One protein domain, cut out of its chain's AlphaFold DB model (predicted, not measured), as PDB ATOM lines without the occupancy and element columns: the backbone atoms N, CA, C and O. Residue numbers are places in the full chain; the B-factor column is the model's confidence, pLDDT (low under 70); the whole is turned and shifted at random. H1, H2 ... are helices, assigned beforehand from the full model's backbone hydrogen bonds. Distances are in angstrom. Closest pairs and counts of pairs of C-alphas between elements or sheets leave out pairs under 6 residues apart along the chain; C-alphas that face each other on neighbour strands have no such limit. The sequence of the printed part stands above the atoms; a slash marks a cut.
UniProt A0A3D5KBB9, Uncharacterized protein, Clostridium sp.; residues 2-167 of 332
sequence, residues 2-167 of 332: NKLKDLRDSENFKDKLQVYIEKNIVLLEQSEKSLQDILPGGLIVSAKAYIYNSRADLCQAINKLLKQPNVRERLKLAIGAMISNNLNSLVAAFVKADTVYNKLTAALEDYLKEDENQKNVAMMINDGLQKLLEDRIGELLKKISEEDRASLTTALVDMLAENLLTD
ATOM      1  N   ASN A   2     167.444 100.325 139.687       45.59
ATOM      2  CA  ASN A   2     166.188  99.562 139.479       45.59
ATOM      3  C   ASN A   2     164.918 100.227 140.045       45.59
ATOM      4  O   ASN A   2     163.954 100.380 139.311       45.59
ATOM      5  N   LYS A   3     164.952 100.769 141.272       48.59
ATOM      6  CA  LYS A   3     163.784 101.439 141.889       48.59
ATOM      7  C   LYS A   3     163.216 102.628 141.093       48.59
ATOM      8  O   LYS A   3     162.054 102.966 141.265       48.59
ATOM      9  N   LEU A   4     164.028 103.289 140.266       46.09
ATOM     10  CA  LEU A   4     163.601 104.437 139.456       46.09
ATOM     11  C   LEU A   4     162.980 104.008 138.125       46.09
ATOM     12  O   LEU A   4     162.060 104.665 137.652       46.09
ATOM     13  N   LYS A   5     163.447 102.885 137.567       51.53
ATOM     14  CA  LYS A   5     162.785 102.214 136.443       51.53
ATOM     15  C   LYS A   5     161.416 101.691 136.878       51.53
ATOM     16  O   LYS A   5     160.426 101.987 136.228       51.53
ATOM     17  N   ASP A   6     161.354 101.078 138.060       54.69
ATOM     18  CA  ASP A   6     160.097 100.627 138.664       54.69
ATOM     19  C   ASP A   6     159.135 101.797 138.962       54.69
ATOM     20  O   ASP A   6     157.923 101.639 138.866       54.69
ATOM     21  N   LEU A   7     159.654 102.991 139.295       51.25
ATOM     22  CA  LEU A   7     158.854 104.214 139.451       51.25
ATOM     23  C   LEU A   7     158.366 104.774 138.106       51.25
ATOM     24  O   LEU A   7     157.200 105.144 138.023       51.25
ATOM     25  N   ARG A   8     159.216 104.820 137.067       49.75
ATOM     26  CA  ARG A   8     158.841 105.242 135.700       49.75
ATOM     27  C   ARG A   8     157.711 104.383 135.141       49.75
ATOM     28  O   ARG A   8     156.760 104.917 134.582       49.75
ATOM     29  N   ASP A   9     157.835 103.071 135.315       56.78
ATOM     30  CA  ASP A   9     156.915 102.078 134.759       56.78
ATOM     31  C   ASP A   9     155.697 101.837 135.676       56.78
ATOM     32  O   ASP A   9     154.822 101.033 135.359       56.78
ATOM     33  N   SER A  10     155.611 102.543 136.811       60.16
ATOM     34  CA  SER A  10     154.432 102.507 137.678       60.16
ATOM     35  C   SER A  10     153.313 103.387 137.113       60.16
ATOM     36  O   SER A  10     153.548 104.548 136.775       60.16
ATOM     37  N   GLU A  11     152.076 102.873 137.094       57.31
ATOM     38  CA  GLU A  11     150.870 103.659 136.756       57.31
ATOM     39  C   GLU A  11     150.820 104.983 137.544       57.31
ATOM     40  O   GLU A  11     150.524 106.044 137.002       57.31
ATOM     41  N   ASN A  12     151.294 104.951 138.793       63.06
ATOM     42  CA  ASN A  12     151.367 106.093 139.701       63.06
ATOM     43  C   ASN A  12     152.203 107.276 139.166       63.06
ATOM     44  O   ASN A  12     151.958 108.422 139.542       63.06
ATOM     45  N   PHE A  13     153.213 107.049 138.320       62.91
ATOM     46  CA  PHE A  13     154.031 108.140 137.783       62.91
ATOM     47  C   PHE A  13     153.347 108.872 136.625       62.91
ATOM     48  O   PHE A  13     153.331 110.106 136.627       62.91
ATOM     49  N   LYS A  14     152.741 108.137 135.682       66.44
ATOM     50  CA  LYS A  14     151.936 108.739 134.606       66.44
ATOM     51  C   LYS A  14     150.753 109.514 135.187       66.44
ATOM     52  O   LYS A  14     150.568 110.672 134.825       66.44
ATOM     53  N   ASP A  15     150.064 108.940 136.173       70.94
ATOM     54  CA  ASP A  15     148.954 109.601 136.866       70.94
ATOM     55  C   ASP A  15     149.401 110.901 137.553       70.94
ATOM     56  O   ASP A  15     148.750 111.940 137.443       70.94
ATOM     57  N   LYS A  16     150.560 110.891 138.225       67.62
ATOM     58  CA  LYS A  16     151.124 112.099 138.848       67.62
ATOM     59  C   LYS A  16     151.528 113.160 137.831       67.62
ATOM     60  O   LYS A  16     151.310 114.344 138.092       67.62
ATOM     61  N   LEU A  17     152.120 112.764 136.704       64.69
ATOM     62  CA  LEU A  17     152.446 113.682 135.611       64.69
ATOM     63  C   LEU A  17     151.184 114.306 135.027       64.69
ATOM     64  O   LEU A  17     151.142 115.520 134.840       64.69
ATOM     65  N   GLN A  18     150.157 113.494 134.796       72.25
ATOM     66  CA  GLN A  18     148.879 113.952 134.281       72.25
ATOM     67  C   GLN A  18     148.239 114.972 135.226       72.25
ATOM     68  O   GLN A  18     147.980 116.099 134.810       72.25
ATOM     69  N   VAL A  19     148.117 114.653 136.519       75.50
ATOM     70  CA  VAL A  19     147.591 115.586 137.532       75.50
ATOM     71  C   VAL A  19     148.417 116.876 137.598       75.50
ATOM     72  O   VAL A  19     147.868 117.970 137.754       75.50
ATOM     73  N   TYR A  20     149.744 116.781 137.481       69.06
ATOM     74  CA  TYR A  20     150.617 117.954 137.488       69.06
ATOM     75  C   TYR A  20     150.393 118.846 136.260       69.06
ATOM     76  O   TYR A  20     150.304 120.068 136.400       69.06
ATOM     77  N   ILE A  21     150.286 118.262 135.067       68.38
ATOM     78  CA  ILE A  21     150.058 119.002 133.821       68.38
ATOM     79  C   ILE A  21     148.662 119.627 133.822       68.38
ATOM     80  O   ILE A  21     148.553 120.826 133.580       68.38
ATOM     81  N   GLU A  22     147.622 118.876 134.187       75.81
ATOM     82  CA  GLU A  22     146.244 119.375 134.289       75.81
ATOM     83  C   GLU A  22     146.153 120.567 135.249       75.81
ATOM     84  O   GLU A  22     145.602 121.614 134.907       75.81
ATOM     85  N   LYS A  23     146.785 120.470 136.426       77.00
ATOM     86  CA  LYS A  23     146.832 121.579 137.386       77.00
ATOM     87  C   LYS A  23     147.505 122.823 136.801       77.00
ATOM     88  O   LYS A  23     147.041 123.936 137.041       77.00
ATOM     89  N   ASN A  24     148.593 122.656 136.050       71.56
ATOM     90  CA  ASN A  24     149.273 123.781 135.410       71.56
ATOM     91  C   ASN A  24     148.452 124.376 134.259       71.56
ATOM     92  O   ASN A  24     148.431 125.595 134.122       71.56
ATOM     93  N   ILE A  25     147.730 123.562 133.482       72.06
ATOM     94  CA  ILE A  25     146.808 124.049 132.444       72.06
ATOM     95  C   ILE A  25     145.728 124.937 133.072       72.06
ATOM     96  O   ILE A  25     145.534 126.058 132.609       72.06
ATOM     97  N   VAL A  26     145.117 124.517 134.185       79.69
ATOM     98  CA  VAL A  26     144.118 125.328 134.912       79.69
ATOM     99  C   VAL A  26     144.702 126.660 135.406       79.69
ATOM    100  O   VAL A  26     144.041 127.697 135.339       79.69
ATOM    101  N   LEU A  27     145.955 126.670 135.874       78.38
ATOM    102  CA  LEU A  27     146.637 127.913 136.261       78.38
ATOM    103  C   LEU A  27     146.891 128.826 135.053       78.38
ATOM    104  O   LEU A  27     146.750 130.046 135.158       78.38
ATOM    105  N   LEU A  28     147.241 128.253 133.901       73.94
ATOM    106  CA  LEU A  28     147.435 128.997 132.658       73.94
ATOM    107  C   LEU A  28     146.114 129.537 132.094       73.94
ATOM    108  O   LEU A  28     146.102 130.639 131.558       73.94
ATOM    109  N   GLU A  29     144.990 128.847 132.276       75.75
ATOM    110  CA  GLU A  29     143.664 129.345 131.872       75.75
ATOM    111  C   GLU A  29     143.253 130.642 132.578       75.75
ATOM    112  O   GLU A  29     142.500 131.450 132.025       75.75
ATOM    113  N   GLN A  30     143.753 130.839 133.795       79.19
ATOM    114  CA  GLN A  30     143.524 132.031 134.611       79.19
ATOM    115  C   GLN A  30     144.618 133.092 134.421       79.19
ATOM    116  O   GLN A  30     144.518 134.192 134.965       79.19
ATOM    117  N   SER A  31     145.666 132.775 133.659       78.44
ATOM    118  CA  SER A  31     146.802 133.656 133.424       78.44
ATOM    119  C   SER A  31     146.469 134.737 132.398       78.44
ATOM    120  O   SER A  31     145.914 134.468 131.334       78.44
ATOM    121  N   GLU A  32     146.900 135.966 132.683       82.31
ATOM    122  CA  GLU A  32     146.857 137.073 131.721       82.31
ATOM    123  C   GLU A  32     148.075 137.118 130.785       82.31
ATOM    124  O   GLU A  32     148.150 137.989 129.919       82.31
ATOM    125  N   LYS A  33     149.035 136.200 130.957       85.25
ATOM    126  CA  LYS A  33     150.252 136.151 130.136       85.25
ATOM    127  C   LYS A  33     149.934 135.797 128.684       85.25
ATOM    128  O   LYS A  33     149.045 134.986 128.405       85.25
ATOM    129  N   SER A  34     150.705 136.371 127.768       86.56
ATOM    130  CA  SER A  34     150.664 135.996 126.355       86.56
ATOM    131  C   SER A  34     151.398 134.672 126.119       86.56
ATOM    132  O   SER A  34     152.221 134.248 126.937       86.56
ATOM    133  N   LEU A  35     151.111 133.996 125.005       74.81
ATOM    134  CA  LEU A  35     151.793 132.746 124.653       74.81
ATOM    135  C   LEU A  35     153.315 132.949 124.498       74.81
ATOM    136  O   LEU A  35     154.093 132.084 124.909       74.81
ATOM    137  N   GLN A  36     153.758 134.101 123.985       81.06
ATOM    138  CA  GLN A  36     155.188 134.428 123.885       81.06
ATOM    139  C   GLN A  36     155.900 134.572 125.238       81.06
ATOM    140  O   GLN A  36     157.102 134.338 125.296       81.06
ATOM    141  N   ASP A  37     155.189 134.921 126.317       79.94
ATOM    142  CA  ASP A  37     155.790 135.065 127.655       79.94
ATOM    143  C   ASP A  37     156.069 133.708 128.318       79.94
ATOM    144  O   ASP A  37     156.792 133.619 129.312       79.94
ATOM    145  N   ILE A  38     155.434 132.651 127.807       69.94
ATOM    146  CA  ILE A  38     155.497 131.291 128.352       69.94
ATOM    147  C   ILE A  38     156.459 130.440 127.529       69.94
ATOM    148  O   ILE A  38     157.163 129.588 128.073       69.94
ATOM    149  N   LEU A  39     156.493 130.662 126.214       57.50
ATOM    150  CA  LEU A  39     157.375 129.930 125.324       57.50
ATOM    151  C   LEU A  39     158.820 130.445 125.416       57.50
ATOM    152  O   LEU A  39     159.061 131.652 125.372       57.50
ATOM    153  N   PRO A  40     159.819 129.545 125.447       64.75
ATOM    154  CA  PRO A  40     161.212 129.924 125.275       64.75
ATOM    155  C   PRO A  40     161.410 130.720 123.980       64.75
ATOM    156  O   PRO A  40     161.087 130.236 122.894       64.75
ATOM    157  N   GLY A  41     162.016 131.908 124.069       56.91
ATOM    158  CA  GLY A  41     162.247 132.770 122.902       56.91
ATOM    159  C   GLY A  41     163.006 132.073 121.763       56.91
ATOM    160  O   GLY A  41     162.734 132.326 120.592       56.91
ATOM    161  N   GLY A  42     163.888 131.120 122.089       59.00
ATOM    162  CA  GLY A  42     164.579 130.291 121.099       59.00
ATOM    163  C   GLY A  42     163.638 129.450 120.228       59.00
ATOM    164  O   GLY A  42     163.875 129.334 119.030       59.00
ATOM    165  N   LEU A  43     162.539 128.919 120.779       58.09
ATOM    166  CA  LEU A  43     161.538 128.185 119.992       58.09
ATOM    167  C   LEU A  43     160.782 129.115 119.042       58.09
ATOM    168  O   LEU A  43     160.556 128.755 117.890       58.09
ATOM    169  N   ILE A  44     160.444 130.325 119.495       66.00
ATOM    170  CA  ILE A  44     159.760 131.335 118.676       66.00
ATOM    171  C   ILE A  44     160.636 131.740 117.485       66.00
ATOM    172  O   ILE A  44     160.169 131.780 116.346       66.00
ATOM    173  N   VAL A  45     161.917 132.019 117.740       69.81
ATOM    174  CA  VAL A  45     162.885 132.377 116.695       69.81
ATOM    175  C   VAL A  45     163.077 131.217 115.719       69.81
ATOM    176  O   VAL A  45     163.013 131.432 114.509       69.81
ATOM    177  N   SER A  46     163.234 129.988 116.221       61.41
ATOM    178  CA  SER A  46     163.379 128.791 115.386       61.41
ATOM    179  C   SER A  46     162.150 128.525 114.520       61.41
ATOM    180  O   SER A  46     162.300 128.223 113.340       61.41
ATOM    181  N   ALA A  47     160.936 128.697 115.052       66.50
ATOM    182  CA  ALA A  47     159.704 128.549 114.279       66.50
ATOM    183  C   ALA A  47     159.627 129.574 113.136       66.50
ATOM    184  O   ALA A  47     159.371 129.208 111.989       66.50
ATOM    185  N   LYS A  48     159.925 130.850 113.422       75.19
ATOM    186  CA  LYS A  48     159.945 131.916 112.405       75.19
ATOM    187  C   LYS A  48     161.012 131.689 111.333       75.19
ATOM    188  O   LYS A  48     160.762 131.931 110.150       75.19
ATOM    189  N   ALA A  49     162.190 131.222 111.742       73.75
ATOM    190  CA  ALA A  49     163.283 130.884 110.839       73.75
ATOM    191  C   ALA A  49     162.935 129.673 109.966       73.75
ATOM    192  O   ALA A  49     163.174 129.710 108.762       73.75
ATOM    193  N   TYR A  50     162.313 128.637 110.539       69.94
ATOM    194  CA  TYR A  50     161.825 127.480 109.792       69.94
ATOM    195  C   TYR A  50     160.810 127.893 108.723       69.94
ATOM    196  O   TYR A  50     160.981 127.546 107.560       69.94
ATOM    197  N   ILE A  51     159.823 128.724 109.071       74.75
ATOM    198  CA  ILE A  51     158.839 129.249 108.109       74.75
ATOM    199  C   ILE A  51     159.528 129.992 106.953       74.75
ATOM    200  O   ILE A  51     159.169 129.809 105.790       74.75
ATOM    201  N   TYR A  52     160.542 130.810 107.247       78.44
ATOM    202  CA  TYR A  52     161.270 131.558 106.219       78.44
ATOM    203  C   TYR A  52     162.163 130.671 105.338       78.44
ATOM    204  O   TYR A  52     162.255 130.880 104.122       78.44
ATOM    205  N   ASN A  53     162.828 129.682 105.934       75.25
ATOM    206  CA  ASN A  53     163.740 128.780 105.234       75.25
ATOM    207  C   ASN A  53     162.983 127.737 104.404       75.25
ATOM    208  O   ASN A  53     163.393 127.441 103.287       75.25
ATOM    209  N   SER A  54     161.828 127.276 104.883       81.81
ATOM    210  CA  SER A  54     160.932 126.347 104.183       81.81
ATOM    211  C   SER A  54     159.885 127.051 103.312       81.81
ATOM    212  O   SER A  54     158.887 126.445 102.925       81.81
ATOM    213  N   ARG A  55     160.087 128.331 102.962       86.56
ATOM    214  CA  ARG A  55     159.128 129.133 102.176       86.56
ATOM    215  C   ARG A  55     158.733 128.494 100.841       86.56
ATOM    216  O   ARG A  55     157.564 128.548 100.466       86.56
ATOM    217  N   ALA A  56     159.677 127.854 100.150       85.19
ATOM    218  CA  ALA A  56     159.412 127.178  98.882       85.19
ATOM    219  C   ALA A  56     158.476 125.974  99.076       85.19
ATOM    220  O   ALA A  56     157.471 125.849  98.372       85.19
ATOM    221  N   ASP A  57     158.750 125.145 100.088       87.56
ATOM    222  CA  ASP A  57     157.931 123.981 100.435       87.56
ATOM    223  C   ASP A  57     156.535 124.397 100.909       87.56
ATOM    224  O   ASP A  57     155.536 123.789 100.521       87.56
ATOM    225  N   LEU A  58     156.437 125.480 101.690       84.25
ATOM    226  CA  LEU A  58     155.163 126.056 102.127       84.25
ATOM    227  C   LEU A  58     154.328 126.534 100.934       84.25
ATOM    228  O   LEU A  58     153.147 126.205 100.832       84.25
ATOM    229  N   CYS A  59     154.935 127.255  99.992       88.38
ATOM    230  CA  CYS A  59     154.267 127.688  98.766       88.38
ATOM    231  C   CYS A  59     153.828 126.499  97.897       88.38
ATOM    232  O   CYS A  59     152.719 126.504  97.350       88.38
ATOM    233  N   GLN A  60     154.633 125.435  97.825       89.56
ATOM    234  CA  GLN A  60     154.252 124.200  97.143       89.56
ATOM    235  C   GLN A  60     153.089 123.487  97.851       89.56
ATOM    236  O   GLN A  60     152.163 123.014  97.185       89.56
ATOM    237  N   ALA A  61     153.098 123.437  99.185       85.56
ATOM    238  CA  ALA A  61     152.020 122.868  99.986       85.56
ATOM    239  C   ALA A  61     150.708 123.645  99.792       85.56
ATOM    240  O   ALA A  61     149.670 123.026  99.552       85.56
ATOM    241  N   ILE A  62     150.758 124.982  99.788       87.00
ATOM    242  CA  ILE A  62     149.609 125.851  99.485       87.00
ATOM    243  C   ILE A  62     149.072 125.554  98.082       87.00
ATOM    244  O   ILE A  62     147.876 125.320  97.915       87.00
ATOM    245  N   ASN A  63     149.942 125.481  97.070       89.31
ATOM    246  CA  ASN A  63     149.518 125.163  95.705       89.31
ATOM    247  C   ASN A  63     148.871 123.766  95.612       89.31
ATOM    248  O   ASN A  63     147.855 123.573  94.942       89.31
ATOM    249  N   LYS A  64     149.418 122.777  96.330       91.81
ATOM    250  CA  LYS A  64     148.843 121.428  96.408       91.81
ATOM    251  C   LYS A  64     147.465 121.441  97.075       91.81
ATOM    252  O   LYS A  64     146.561 120.778  96.570       91.81
ATOM    253  N   LEU A  65     147.291 122.205  98.158       87.75
ATOM    254  CA  LEU A  65     146.008 122.380  98.850       87.75
ATOM    255  C   LEU A  65     144.948 122.989  97.930       87.75
ATOM    256  O   LEU A  65     143.840 122.462  97.858       87.75
ATOM    257  N   LEU A  66     145.295 124.030  97.164       87.56
ATOM    258  CA  LEU A  66     144.379 124.668  96.209       87.56
ATOM    259  C   LEU A  66     143.831 123.687  95.161       87.56
ATOM    260  O   LEU A  66     142.702 123.848  94.704       87.56
ATOM    261  N   LYS A  67     144.609 122.656  94.807       89.50
ATOM    262  CA  LYS A  67     144.248 121.636  93.812       89.50
ATOM    263  C   LYS A  67     143.531 120.416  94.400       89.50
ATOM    264  O   LYS A  67     143.096 119.555  93.632       89.50
ATOM    265  N   GLN A  68     143.398 120.309  95.725       93.56
ATOM    266  CA  GLN A  68     142.701 119.181  96.345       93.56
ATOM    267  C   GLN A  68     141.217 119.147  95.942       93.56
ATOM    268  O   GLN A  68     140.600 120.208  95.844       93.56
ATOM    269  N   PRO A  69     140.599 117.957  95.772       92.69
ATOM    270  CA  PRO A  69     139.223 117.840  95.282       92.69
ATOM    271  C   PRO A  69     138.207 118.656  96.091       92.69
ATOM    272  O   PRO A  69     137.417 119.397  95.516       92.69
ATOM    273  N   ASN A  70     138.272 118.581  97.425       90.50
ATOM    274  CA  ASN A  70     137.358 119.308  98.310       90.50
ATOM    275  C   ASN A  70     137.531 120.835  98.179       90.50
ATOM    276  O   ASN A  70     136.563 121.570  97.990       90.50
ATOM    277  N   VAL A  71     138.777 121.316  98.211       90.50
ATOM    278  CA  VAL A  71     139.091 122.750  98.100       90.50
ATOM    279  C   VAL A  71     138.696 123.291  96.727       90.50
ATOM    280  O   VAL A  71     138.065 124.342  96.642       90.50
ATOM    281  N   ARG A  72     138.986 122.541  95.659       91.69
ATOM    282  CA  ARG A  72     138.603 122.869  94.284       91.69
ATOM    283  C   ARG A  72     137.101 123.081  94.147       91.69
ATOM    284  O   ARG A  72     136.686 124.099  93.601       91.69
ATOM    285  N   GLU A  73     136.293 122.146  94.638       92.94
ATOM    286  CA  GLU A  73     134.835 122.256  94.537       92.94
ATOM    287  C   GLU A  73     134.300 123.431  95.365       92.94
ATOM    288  O   GLU A  73     133.505 124.225  94.859       92.94
ATOM    289  N   ARG A  74     134.820 123.651  96.582       91.62
ATOM    290  CA  ARG A  74     134.466 124.832  97.391       91.62
ATOM    291  C   ARG A  74     134.820 126.150  96.697       91.62
ATOM    292  O   ARG A  74     134.012 127.077  96.712       91.62
ATOM    293  N   LEU A  75     135.993 126.238  96.067       91.50
ATOM    294  CA  LEU A  75     136.422 127.429  95.329       91.50
ATOM    295  C   LEU A  75     135.552 127.675  94.096       91.50
ATOM    296  O   LEU A  75     135.139 128.808  93.869       91.50
ATOM    297  N   LYS A  76     135.220 126.637  93.323       93.56
ATOM    298  CA  LYS A  76     134.309 126.776  92.178       93.56
ATOM    299  C   LYS A  76     132.919 127.236  92.598       93.56
ATOM    300  O   LYS A  76     132.357 128.093  91.922       93.56
ATOM    301  N   LEU A  77     132.382 126.711  93.701       93.38
ATOM    302  CA  LEU A  77     131.099 127.156  94.251       93.38
ATOM    303  C   LEU A  77     131.148 128.638  94.644       93.38
ATOM    304  O   LEU A  77     130.259 129.397  94.263       93.38
ATOM    305  N   ALA A  78     132.208 129.068  95.334       91.25
ATOM    306  CA  ALA A  78     132.400 130.469  95.709       91.25
ATOM    307  C   ALA A  78     132.550 131.388  94.483       91.25
ATOM    308  O   ALA A  78     131.936 132.453  94.426       91.25
ATOM    309  N   ILE A  79     133.314 130.961  93.475       92.38
ATOM    310  CA  ILE A  79     133.471 131.675  92.201       92.38
ATOM    311  C   ILE A  79     132.128 131.766  91.467       92.38
ATOM    312  O   ILE A  79     131.774 132.835  90.980       92.38
ATOM    313  N   GLY A  80     131.364 130.673  91.409       91.50
ATOM    314  CA  GLY A  80     130.035 130.647  90.805       91.50
ATOM    315  C   GLY A  80     129.081 131.624  91.489       91.50
ATOM    316  O   GLY A  80     128.464 132.444  90.816       91.50
ATOM    317  N   ALA A  81     129.038 131.610  92.824       90.81
ATOM    318  CA  ALA A  81     128.251 132.562  93.603       90.81
ATOM    319  C   ALA A  81     128.690 134.016  93.351       90.81
ATOM    320  O   ALA A  81     127.846 134.892  93.183       90.81
ATOM    321  N   MET A  82     129.997 134.281  93.265       90.25
ATOM    322  CA  MET A  82     130.521 135.614  92.953       90.25
ATOM    323  C   MET A  82     130.091 136.083  91.554       90.25
ATOM    324  O   MET A  82     129.634 137.217  91.423       90.25
ATOM    325  N   ILE A  83     130.186 135.219  90.539       90.06
ATOM    326  CA  ILE A  83     129.743 135.501  89.164       90.06
ATOM    327  C   ILE A  83     128.244 135.814  89.149       90.06
ATOM    328  O   ILE A  83     127.846 136.836  88.600       90.06
ATOM    329  N   SER A  84     127.417 134.977  89.779       85.94
ATOM    330  CA  SER A  84     125.961 135.153  89.799       85.94
ATOM    331  C   SER A  84     125.501 136.386  90.582       85.94
ATOM    332  O   SER A  84     124.520 137.008  90.188       85.94
ATOM    333  N   ASN A  85     126.195 136.747  91.666       88.44
ATOM    334  CA  ASN A  85     125.803 137.871  92.523       88.44
ATOM    335  C   ASN A  85     126.312 139.229  92.023       88.44
ATOM    336  O   ASN A  85     125.709 140.248  92.341       88.44
ATOM    337  N   ASN A  86     127.422 139.260  91.277       86.81
ATOM    338  CA  ASN A  86     128.072 140.515  90.878       86.81
ATOM    339  C   ASN A  86     127.998 140.806  89.374       86.81
ATOM    340  O   ASN A  86     128.314 141.922  88.963       86.81
ATOM    341  N   LEU A  87     127.595 139.841  88.538       87.00
ATOM    342  CA  LEU A  87     127.431 140.036  87.097       87.00
ATOM    343  C   LEU A  87     125.965 139.880  86.685       87.00
ATOM    344  O   LEU A  87     125.219 139.072  87.230       87.00
ATOM    345  N   ASN A  88     125.557 140.632  85.662       87.56
ATOM    346  CA  ASN A  88     124.247 140.464  85.033       87.56
ATOM    347  C   ASN A  88     124.142 139.060  84.397       87.56
ATOM    348  O   ASN A  88     125.129 138.549  83.863       87.56
ATOM    349  N   SER A  89     122.947 138.460  84.406       83.62
ATOM    350  CA  SER A  89     122.646 137.116  83.891       83.62
ATOM    351  C   SER A  89     123.158 136.870  82.467       83.62
ATOM    352  O   SER A  89     123.652 135.780  82.177       83.62
ATOM    353  N   LEU A  90     123.122 137.891  81.602       83.44
ATOM    354  CA  LEU A  90     123.669 137.815  80.244       83.44
ATOM    355  C   LEU A  90     125.192 137.631  80.224       83.44
ATOM    356  O   LEU A  90     125.692 136.879  79.400       83.44
ATOM    357  N   VAL A  91     125.932 138.284  81.124       81.50
ATOM    358  CA  VAL A  91     127.402 138.190  81.211       81.50
ATOM    359  C   VAL A  91     127.815 136.932  81.975       81.50
ATOM    360  O   VAL A  91     128.739 136.233  81.561       81.50
ATOM    361  N   ALA A  92     127.094 136.600  83.048       82.81
ATOM    362  CA  ALA A  92     127.313 135.397  83.845       82.81
ATOM    363  C   ALA A  92     127.212 134.112  83.003       82.81
ATOM    364  O   ALA A  92     127.996 133.187  83.205       82.81
ATOM    365  N   ALA A  93     126.321 134.076  82.003       82.62
ATOM    366  CA  ALA A  93     126.175 132.939  81.092       82.62
ATOM    367  C   ALA A  93     127.444 132.625  80.269       82.62
ATOM    368  O   ALA A  93     127.647 131.477  79.870       82.62
ATOM    369  N   PHE A  94     128.317 133.612  80.033       84.25
ATOM    370  CA  PHE A  94     129.565 133.431  79.280       84.25
ATOM    371  C   PHE A  94     130.778 133.105  80.163       84.25
ATOM    372  O   PHE A  94     131.820 132.699  79.641       84.25
ATOM    373  N   VAL A  95     130.670 133.241  81.489       87.31
ATOM    374  CA  VAL A  95     131.783 133.015  82.421       87.31
ATOM    375  C   VAL A  95     131.572 131.709  83.185       87.31
ATOM    376  O   VAL A  95     130.760 131.618  84.100       87.31
ATOM    377  N   LYS A  96     132.349 130.679  82.836       90.12
ATOM    378  CA  LYS A  96     132.318 129.389  83.541       90.12
ATOM    379  C   LYS A  96     133.202 129.425  84.788       90.12
ATOM    380  O   LYS A  96     134.379 129.780  84.693       90.12
ATOM    381  N   ALA A  97     132.665 128.965  85.919       90.38
ATOM    382  CA  ALA A  97     133.397 128.871  87.183       90.38
ATOM    383  C   ALA A  97     134.683 128.031  87.060       90.38
ATOM    384  O   ALA A  97     135.719 128.437  87.576       90.38
ATOM    385  N   ASP A  98     134.660 126.926  86.302       90.94
ATOM    386  CA  ASP A  98     135.856 126.120  86.014       90.94
ATOM    387  C   ASP A  98     136.954 126.909  85.295       90.94
ATOM    388  O   ASP A  98     138.131 126.782  85.630       90.94
ATOM    389  N   THR A  99     136.590 127.736  84.313       91.00
ATOM    390  CA  THR A  99     137.561 128.531  83.550       91.00
ATOM    391  C   THR A  99     138.226 129.571  84.440       91.00
ATOM    392  O   THR A  99     139.442 129.748  84.373       91.00
ATOM    393  N   VAL A 100     137.442 130.241  85.290       90.94
ATOM    394  CA  VAL A 100     137.966 131.209  86.258       90.94
ATOM    395  C   VAL A 100     138.848 130.498  87.280       90.94
ATOM    396  O   VAL A 100     139.984 130.913  87.461       90.94
ATOM    397  N   TYR A 101     138.393 129.382  87.855       91.94
ATOM    398  CA  TYR A 101     139.180 128.570  88.785       91.94
ATOM    399  C   TYR A 101     140.530 128.143  88.188       91.94
ATOM    400  O   TYR A 101     141.567 128.327  88.823       91.94
ATOM    401  N   ASN A 102     140.548 127.627  86.955       92.69
ATOM    402  CA  ASN A 102     141.783 127.174  86.311       92.69
ATOM    403  C   ASN A 102     142.749 128.342  86.045       92.69
ATOM    404  O   ASN A 102     143.944 128.208  86.284       92.69
ATOM    405  N   LYS A 103     142.248 129.504  85.595       91.44
ATOM    406  CA  LYS A 103     143.088 130.700  85.404       91.44
ATOM    407  C   LYS A 103     143.640 131.237  86.724       91.44
ATOM    408  O   LYS A 103     144.800 131.624  86.782       91.44
ATOM    409  N   LEU A 104     142.817 131.251  87.771       89.69
ATOM    410  CA  LEU A 104     143.182 131.768  89.090       89.69
ATOM    411  C   LEU A 104     144.215 130.857  89.763       89.69
ATOM    412  O   LEU A 104     145.216 131.340  90.275       89.69
ATOM    413  N   THR A 105     144.031 129.538  89.685       89.06
ATOM    414  CA  THR A 105     145.012 128.569  90.200       89.06
ATOM    415  C   THR A 105     146.321 128.576  89.413       89.06
ATOM    416  O   THR A 105     147.370 128.473  90.036       89.06
ATOM    417  N   ALA A 106     146.291 128.765  88.089       91.44
ATOM    418  CA  ALA A 106     147.507 128.946  87.293       91.44
ATOM    419  C   ALA A 106     148.264 130.230  87.678       91.44
ATOM    420  O   ALA A 106     149.459 130.178  87.942       91.44
ATOM    421  N   ALA A 107     147.563 131.363  87.801       90.62
ATOM    422  CA  ALA A 107     148.174 132.625  88.219       90.62
ATOM    423  C   ALA A 107     148.757 132.550  89.641       90.62
ATOM    424  O   ALA A 107     149.845 133.060  89.888       90.62
ATOM    425  N   LEU A 108     148.057 131.888  90.570       88.69
ATOM    426  CA  LEU A 108     148.562 131.649  91.922       88.69
ATOM    427  C   LEU A 108     149.767 130.710  91.923       88.69
ATOM    428  O   LEU A 108     150.687 130.914  92.703       88.69
ATOM    429  N   GLU A 109     149.788 129.693  91.064       90.31
ATOM    430  CA  GLU A 109     150.943 128.810  90.933       90.31
ATOM    431  C   GLU A 109     152.185 129.569  90.455       90.31
ATOM    432  O   GLU A 109     153.260 129.368  91.017       90.31
ATOM    433  N   ASP A 110     152.041 130.444  89.461       91.69
ATOM    434  CA  ASP A 110     153.149 131.264  88.969       91.69
ATOM    435  C   ASP A 110     153.598 132.280  90.028       91.69
ATOM    436  O   ASP A 110     154.793 132.394  90.301       91.69
ATOM    437  N   TYR A 111     152.646 132.924  90.714       89.62
ATOM    438  CA  TYR A 111     152.928 133.814  91.843       89.62
ATOM    439  C   TYR A 111     153.720 133.092  92.943       89.62
ATOM    440  O   TYR A 111     154.733 133.600  93.407       89.62
ATOM    441  N   LEU A 112     153.312 131.880  93.330       89.00
ATOM    442  CA  LEU A 112     153.950 131.088  94.390       89.00
ATOM    443  C   LEU A 112     155.310 130.482  93.988       89.00
ATOM    444  O   LEU A 112     156.017 129.960  94.852       89.00
ATOM    445  N   LYS A 113     155.695 130.523  92.706       90.38
ATOM    446  CA  LYS A 113     157.022 130.084  92.229       90.38
ATOM    447  C   LYS A 113     158.085 131.179  92.308       90.38
ATOM    448  O   LYS A 113     159.269 130.859  92.333       90.38
ATOM    449  N   GLU A 114     157.682 132.442  92.324       92.81
ATOM    450  CA  GLU A 114     158.599 133.580  92.359       92.81
ATOM    451  C   GLU A 114     159.192 133.771  93.767       92.81
ATOM    452  O   GLU A 114     158.455 133.854  94.747       92.81
ATOM    453  N   ASP A 115     160.525 133.853  93.886       86.25
ATOM    454  CA  ASP A 115     161.223 133.905  95.190       86.25
ATOM    455  C   ASP A 115     160.794 135.109  96.048       86.25
ATOM    456  O   ASP A 115     160.649 134.984  97.264       86.25
ATOM    457  N   GLU A 116     160.525 136.267  95.435       85.44
ATOM    458  CA  GLU A 116     160.032 137.452  96.151       85.44
ATOM    459  C   GLU A 116     158.645 137.206  96.768       85.44
ATOM    460  O   GLU A 116     158.416 137.481  97.947       85.44
ATOM    461  N   ASN A 117     157.744 136.575  96.018       87.06
ATOM    462  CA  ASN A 117     156.412 136.229  96.504       87.06
ATOM    463  C   ASN A 117     156.448 135.121  97.558       87.06
ATOM    464  O   ASN A 117     155.677 135.168  98.515       87.06
ATOM    465  N   GLN A 118     157.362 134.153  97.439       84.69
ATOM    466  CA  GLN A 118     157.577 133.140  98.476       84.69
ATOM    467  C   GLN A 118     158.011 133.776  99.799       84.69
ATOM    468  O   GLN A 118     157.510 133.399 100.861       84.69
ATOM    469  N   LYS A 119     158.897 134.781  99.752       84.00
ATOM    470  CA  LYS A 119     159.271 135.563 100.941       84.00
ATOM    471  C   LYS A 119     158.066 136.298 101.521       84.00
ATOM    472  O   LYS A 119     157.860 136.226 102.729       84.00
ATOM    473  N   ASN A 120     157.249 136.935 100.683       81.00
ATOM    474  CA  ASN A 120     156.037 137.632 101.126       81.00
ATOM    475  C   ASN A 120     155.044 136.680 101.813       81.00
ATOM    476  O   ASN A 120     154.510 137.003 102.870       81.00
ATOM    477  N   VAL A 121     154.834 135.482 101.262       83.12
ATOM    478  CA  VAL A 121     153.978 134.454 101.878       83.12
ATOM    479  C   VAL A 121     154.541 134.004 103.224       83.12
ATOM    480  O   VAL A 121     153.797 133.929 104.200       83.12
ATOM    481  N   ALA A 122     155.849 133.757 103.317       77.25
ATOM    482  CA  ALA A 122     156.484 133.403 104.584       77.25
ATOM    483  C   ALA A 122     156.357 134.521 105.634       77.25
ATOM    484  O   ALA A 122     156.098 134.230 106.800       77.25
ATOM    485  N   MET A 123     156.472 135.792 105.230       80.19
ATOM    486  CA  MET A 123     156.216 136.936 106.115       80.19
ATOM    487  C   MET A 123     154.763 136.954 106.597       80.19
ATOM    488  O   MET A 123     154.542 137.051 107.797       80.19
ATOM    489  N   MET A 124     153.780 136.748 105.713       79.25
ATOM    490  CA  MET A 124     152.366 136.679 106.110       79.25
ATOM    491  C   MET A 124     152.085 135.548 107.110       79.25
ATOM    492  O   MET A 124     151.314 135.733 108.053       79.25
ATOM    493  N   ILE A 125     152.707 134.379 106.924       81.06
ATOM    494  CA  ILE A 125     152.590 133.256 107.867       81.06
ATOM    495  C   ILE A 125     153.234 133.625 109.210       81.06
ATOM    496  O   ILE A 125     152.636 133.383 110.258       81.06
ATOM    497  N   ASN A 126     154.412 134.254 109.190       84.62
ATOM    498  CA  ASN A 126     155.092 134.726 110.396       84.62
ATOM    499  C   ASN A 126     154.302 135.810 111.142       84.62
ATOM    500  O   ASN A 126     154.268 135.783 112.369       84.62
ATOM    501  N   ASP A 127     153.636 136.720 110.437       83.25
ATOM    502  CA  ASP A 127     152.756 137.726 111.040       83.25
ATOM    503  C   ASP A 127     151.521 137.072 111.673       83.25
ATOM    504  O   ASP A 127     151.077 137.468 112.751       83.25
ATOM    505  N   GLY A 128     150.977 136.033 111.029       77.25
ATOM    506  CA  GLY A 128     149.928 135.193 111.607       77.25
ATOM    507  C   GLY A 128     150.387 134.504 112.894       77.25
ATOM    508  O   GLY A 128     149.684 134.557 113.902       77.25
ATOM    509  N   LEU A 129     151.591 133.924 112.885       79.25
ATOM    510  CA  LEU A 129     152.219 133.343 114.073       79.25
ATOM    511  C   LEU A 129     152.435 134.399 115.165       79.25
ATOM    512  O   LEU A 129     152.154 134.125 116.326       79.25
ATOM    513  N   GLN A 130     152.884 135.607 114.814       84.06
ATOM    514  CA  GLN A 130     153.103 136.692 115.773       84.06
ATOM    515  C   GLN A 130     151.809 137.085 116.488       84.06
ATOM    516  O   GLN A 130     151.804 137.195 117.709       84.06
ATOM    517  N   LYS A 131     150.696 137.209 115.758       86.25
ATOM    518  CA  LYS A 131     149.387 137.481 116.371       86.25
ATOM    519  C   LYS A 131     148.967 136.378 117.342       86.25
ATOM    520  O   LYS A 131     148.520 136.673 118.440       86.25
ATOM    521  N   LEU A 132     149.162 135.112 116.966       79.56
ATOM    522  CA  LEU A 132     148.876 133.982 117.859       79.56
ATOM    523  C   LEU A 132     149.765 133.971 119.109       79.56
ATOM    524  O   LEU A 132     149.333 133.522 120.163       79.56
ATOM    525  N   LEU A 133     151.007 134.439 118.995       75.94
ATOM    526  CA  LEU A 133     151.943 134.533 120.113       75.94
ATOM    527  C   LEU A 133     151.580 135.655 121.098       75.94
ATOM    528  O   LEU A 133     151.845 135.521 122.292       75.94
ATOM    529  N   GLU A 134     150.980 136.737 120.604       88.31
ATOM    530  CA  GLU A 134     150.512 137.877 121.400       88.31
ATOM    531  C   GLU A 134     149.185 137.598 122.125       88.31
ATOM    532  O   GLU A 134     148.911 138.219 123.155       88.31
ATOM    533  N   ASP A 135     148.384 136.646 121.635       85.94
ATOM    534  CA  ASP A 135     147.140 136.223 122.282       85.94
ATOM    535  C   ASP A 135     147.396 135.686 123.708       85.94
ATOM    536  O   ASP A 135     148.391 135.010 124.006       85.94
ATOM    537  N   ARG A 136     146.443 135.960 124.609       87.75
ATOM    538  CA  ARG A 136     146.463 135.463 125.991       87.75
ATOM    539  C   ARG A 136     146.336 133.943 126.005       87.75
ATOM    540  O   ARG A 136     145.394 133.394 125.431       87.75
ATOM    541  N   ILE A 137     147.219 133.262 126.739       79.44
ATOM    542  CA  ILE A 137     147.219 131.792 126.788       79.44
ATOM    543  C   ILE A 137     145.875 131.234 127.265       79.44
ATOM    544  O   ILE A 137     145.378 130.262 126.704       79.44
ATOM    545  N   GLY A 138     145.236 131.890 128.238       80.69
ATOM    546  CA  GLY A 138     143.945 131.446 128.751       80.69
ATOM    547  C   GLY A 138     142.813 131.576 127.732       80.69
ATOM    548  O   GLY A 138     141.888 130.769 127.735       80.69
ATOM    549  N   GLU A 139     142.888 132.540 126.813       84.94
ATOM    550  CA  GLU A 139     141.924 132.669 125.715       84.94
ATOM    551  C   GLU A 139     142.164 131.624 124.627       84.94
ATOM    552  O   GLU A 139     141.204 131.076 124.085       84.94
ATOM    553  N   LEU A 140     143.429 131.310 124.331       81.38
ATOM    554  CA  LEU A 140     143.788 130.241 123.399       81.38
ATOM    555  C   LEU A 140     143.331 128.876 123.911       81.38
ATOM    556  O   LEU A 140     142.715 128.125 123.157       81.38
ATOM    557  N   LEU A 141     143.555 128.585 125.195       76.38
ATOM    558  CA  LEU A 141     143.103 127.345 125.822       76.38
ATOM    559  C   LEU A 141     141.577 127.227 125.749       76.38
ATOM    560  O   LEU A 141     141.080 126.205 125.284       76.38
ATOM    561  N   LYS A 142     140.831 128.297 126.058       82.19
ATOM    562  CA  LYS A 142     139.355 128.328 125.967       82.19
ATOM    563  C   LYS A 142     138.791 128.070 124.567       82.19
ATOM    564  O   LYS A 142     137.651 127.627 124.458       82.19
ATOM    565  N   LYS A 143     139.553 128.347 123.501       83.81
ATOM    566  CA  LYS A 143     139.149 128.055 122.111       83.81
ATOM    567  C   LYS A 143     139.239 126.558 121.773       83.81
ATOM    568  O   LYS A 143     138.654 126.137 120.778       83.81
ATOM    569  N   ILE A 144     139.957 125.772 122.576       80.31
ATOM    570  CA  ILE A 144     140.094 124.318 122.432       80.31
ATOM    571  C   ILE A 144     138.982 123.642 123.240       80.31
ATOM    572  O   ILE A 144     138.704 124.059 124.367       80.31
ATOM    573  N   SER A 145     138.343 122.615 122.675       84.25
ATOM    574  CA  SER A 145     137.307 121.854 123.379       84.25
ATOM    575  C   SER A 145     137.893 121.097 124.580       84.25
ATOM    576  O   SER A 145     139.069 120.740 124.583       84.25
ATOM    577  N   GLU A 146     137.081 120.836 125.605       80.19
ATOM    578  CA  GLU A 146     137.525 120.063 126.778       80.19
ATOM    579  C   GLU A 146     138.003 118.649 126.390       80.19
ATOM    580  O   GLU A 146     138.974 118.144 126.949       80.19
ATOM    581  N   GLU A 147     137.376 118.037 125.378       81.00
ATOM    582  CA  GLU A 147     137.753 116.719 124.850       81.00
ATOM    583  C   GLU A 147     139.139 116.746 124.185       81.00
ATOM    584  O   GLU A 147     139.999 115.916 124.491       81.00
ATOM    585  N   ASP A 148     139.400 117.752 123.346       76.75
ATOM    586  CA  ASP A 148     140.702 117.924 122.697       76.75
ATOM    587  C   ASP A 148     141.802 118.253 123.720       76.75
ATOM    588  O   ASP A 148     142.930 117.777 123.589       76.75
ATOM    589  N   ARG A 149     141.492 119.030 124.772       73.69
ATOM    590  CA  ARG A 149     142.456 119.328 125.849       73.69
ATOM    591  C   ARG A 149     142.862 118.074 126.608       73.69
ATOM    592  O   ARG A 149     144.054 117.885 126.858       73.69
ATOM    593  N   ALA A 150     141.900 117.224 126.959       79.25
ATOM    594  CA  ALA A 150     142.184 115.955 127.617       79.25
ATOM    595  C   ALA A 150     143.069 115.074 126.723       79.25
ATOM    596  O   ALA A 150     144.118 114.609 127.164       79.25
ATOM    597  N   SER A 151     142.718 114.943 125.438       74.62
ATOM    598  CA  SER A 151     143.498 114.160 124.473       74.62
ATOM    599  C   SER A 151     144.936 114.671 124.307       74.62
ATOM    600  O   SER A 151     145.880 113.881 124.351       74.62
ATOM    601  N   LEU A 152     145.129 115.990 124.180       70.75
ATOM    602  CA  LEU A 152     146.457 116.607 124.080       70.75
ATOM    603  C   LEU A 152     147.279 116.420 125.356       70.75
ATOM    604  O   LEU A 152     148.483 116.183 125.280       70.75
ATOM    605  N   THR A 153     146.634 116.509 126.520       70.56
ATOM    606  CA  THR A 153     147.286 116.297 127.817       70.56
ATOM    607  C   THR A 153     147.781 114.863 127.938       70.56
ATOM    608  O   THR A 153     148.949 114.655 128.257       70.56
ATOM    609  N   THR A 154     146.941 113.881 127.607       79.00
ATOM    610  CA  THR A 154     147.332 112.466 127.593       79.00
ATOM    611  C   THR A 154     148.471 112.213 126.606       79.00
ATOM    612  O   THR A 154     149.484 111.636 126.986       79.00
ATOM    613  N   ALA A 155     148.375 112.730 125.376       69.00
ATOM    614  CA  ALA A 155     149.434 112.582 124.376       69.00
ATOM    615  C   ALA A 155     150.769 113.201 124.829       69.00
ATOM    616  O   ALA A 155     151.838 112.653 124.558       69.00
ATOM    617  N   LEU A 156     150.720 114.334 125.535       64.19
ATOM    618  CA  LEU A 156     151.902 114.975 126.103       64.19
ATOM    619  C   LEU A 156     152.486 114.142 127.250       64.19
ATOM    620  O   LEU A 156     153.693 113.919 127.272       64.19
ATOM    621  N   VAL A 157     151.656 113.635 128.164       67.56
ATOM    622  CA  VAL A 157     152.087 112.737 129.250       67.56
ATOM    623  C   VAL A 157     152.771 111.496 128.686       67.56
ATOM    624  O   VAL A 157     153.871 111.163 129.129       67.56
ATOM    625  N   ASP A 158     152.171 110.854 127.686       72.06
ATOM    626  CA  ASP A 158     152.742 109.672 127.043       72.06
ATOM    627  C   ASP A 158     154.070 110.001 126.355       72.06
ATOM    628  O   ASP A 158     155.068 109.318 126.587       72.06
ATOM    629  N   MET A 159     154.139 111.108 125.611       61.31
ATOM    630  CA  MET A 159     155.379 111.545 124.967       61.31
ATOM    631  C   MET A 159     156.506 111.805 125.976       61.31
ATOM    632  O   MET A 159     157.647 111.411 125.724       61.31
ATOM    633  N   LEU A 160     156.212 112.464 127.105       62.00
ATOM    634  CA  LEU A 160     157.194 112.740 128.159       62.00
ATOM    635  C   LEU A 160     157.629 111.446 128.863       62.00
ATOM    636  O   LEU A 160     158.821 111.256 129.114       62.00
ATOM    637  N   ALA A 161     156.680 110.557 129.160       64.31
ATOM    638  CA  ALA A 161     156.948 109.286 129.820       64.31
ATOM    639  C   ALA A 161     157.812 108.359 128.951       64.31
ATOM    640  O   ALA A 161     158.716 107.705 129.468       64.31
ATOM    641  N   GLU A 162     157.574 108.336 127.639       65.19
ATOM    642  CA  GLU A 162     158.259 107.437 126.706       65.19
ATOM    643  C   GLU A 162     159.612 107.980 126.223       65.19
ATOM    644  O   GLU A 162     160.570 107.215 126.110       65.19
ATOM    645  N   ASN A 163     159.731 109.290 125.963       52.62
ATOM    646  CA  ASN A 163     160.907 109.838 125.270       52.62
ATOM    647  C   ASN A 163     161.917 110.559 126.175       52.62
ATOM    648  O   ASN A 163     163.114 110.539 125.879       52.62
ATOM    649  N   LEU A 164     161.490 111.183 127.280       50.31
ATOM    650  CA  LEU A 164     162.408 111.915 128.173       50.31
ATOM    651  C   LEU A 164     162.986 111.048 129.294       50.31
ATOM    652  O   LEU A 164     164.057 111.358 129.810       50.31
ATOM    653  N   LEU A 165     162.323 109.946 129.650       49.78
ATOM    654  CA  LEU A 165     162.770 109.006 130.686       49.78
ATOM    655  C   LEU A 165     163.427 107.758 130.093       49.78
ATOM    656  O   LEU A 165     163.270 106.635 130.589       49.78
ATOM    657  N   THR A 166     164.192 107.961 129.024       54.34
ATOM    658  CA  THR A 166     165.065 106.919 128.492       54.34
ATOM    659  C   THR A 166     166.140 106.568 129.518       54.34
ATOM    660  O   THR A 166     166.626 107.417 130.270       54.34
ATOM    661  N   ASP A 167     166.535 105.293 129.533       55.62
ATOM    662  CA  ASP A 167     167.564 104.767 130.438       55.62
ATOM    663  C   ASP A 167     168.860 105.594 130.392       55.62
ATOM    664  O   ASP A 167     169.531 105.748 131.410       55.62
TER     665      ASP A 167
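AT A GLANCE: This is residues 2 to 167 of the 332 residues of an uncharacterized protein of Clostridium sp. (UniProt A0A3D5KBB9). A long, rod-like double row of helices is folded back on itself: the printed part runs out through H1 to H6, turns at the far end around H7, and comes back through H8 to H11. H9, the longest helix, lies near the middle with H3, H4 and H5 packed on it; at one end of the rod H2 crosses H11, and towards the other H6 meets the beginning of H8. The printed part has 166 residues, with eleven named helices, H1 to H11 in chain order, and no named strand, and its class is all helix. It is extended, with a radius of gyration of the C-alphas of 23.6 A and spans of 80 by 33 by 33 A.

IN THESE COORDINATES: H9, residues 115 to 134, is 28.6 A long, from C-alpha 115 at (161.223, 133.905, 95.190) to C-alpha 134 at (150.512, 137.877, 121.400). Before it come H8, residues 97 to 113, 24.2 A; H7, residues 89 to 92; H6, residues 69 to 86, 25.6 A; H5, residues 55 to 66, 16.5 A; H4, residues 41 to 53, 18.2 A; H3, residues 35 to 38; H2, residues 11 to 29, 27.1 A; and H1, residues 2 to 8, with C-alpha 2 at (166.188, 99.562, 139.479). After it come H10, residues 137 to 142, and H11, residues 146 to 163, 25.6 A, ending with C-alpha 163 at (160.907, 109.838, 125.270).

HOW THE PARTS SIT: H9 is the hub. Its residues 119 to 126 touch residues 48 to 52 of H4 at a shallow tilt of 25 degrees, opposite ways; the closest C-alphas, of Tyr 52 and Ala 122, are 5.4 A apart. H9 touches H5 about perpendicular, at 86 degrees, closest at the C-alphas of Arg 55 and Ala 122, 5.6 A. Residues 132 to 134 of H9 touch H3, closest at Leu 35 and Leu 133, whose C-alphas are 4.9 A apart. H5 touches H8 at a shallow tilt of 8 degrees, opposite ways, with the C-alphas of Cys 59 and Leu 112 closest at 5.6 A. Residues 97 to 101 of H8 touch H6 at a steep tilt of 64 degrees, closest at the C-alphas of Gly 80 and Ala 97, 5.3 A. H7 touches no helix but is near H6. Residues 28 to 29 of H2 touch H10, with the C-alphas of Glu 29 and Gly 138 closest at 3.8 A. H2 touches H11 at a steep tilt of 49 degrees, opposite ways, closest at the C-alphas of Gln 18 and Val 157, 6.1 A. H1 touches no helix. The helix packing is mostly crossed, but only just. In H1, H2, H4, H5, H6, H8, H9, H10 and H11 every O i to N i+4 pair is within hydrogen-bond range; H3 and H7 are too short for such a pair.

THE WHOLE: The C-alphas of Asn 2 and Leu 90 are the two farthest apart, 82.3 A, while those of Asn 2 and Asp 167 are 10.5 A apart. The printed part has no cut, and the links between successive helices are tight. Residues 143 to 148, of which 146 to 148 belong to H11, stand free. The mean pLDDT of the printed part is 78.3; 40 residues are under 70, among them residues 2 to 14, 38 to 47 and 159 to 167.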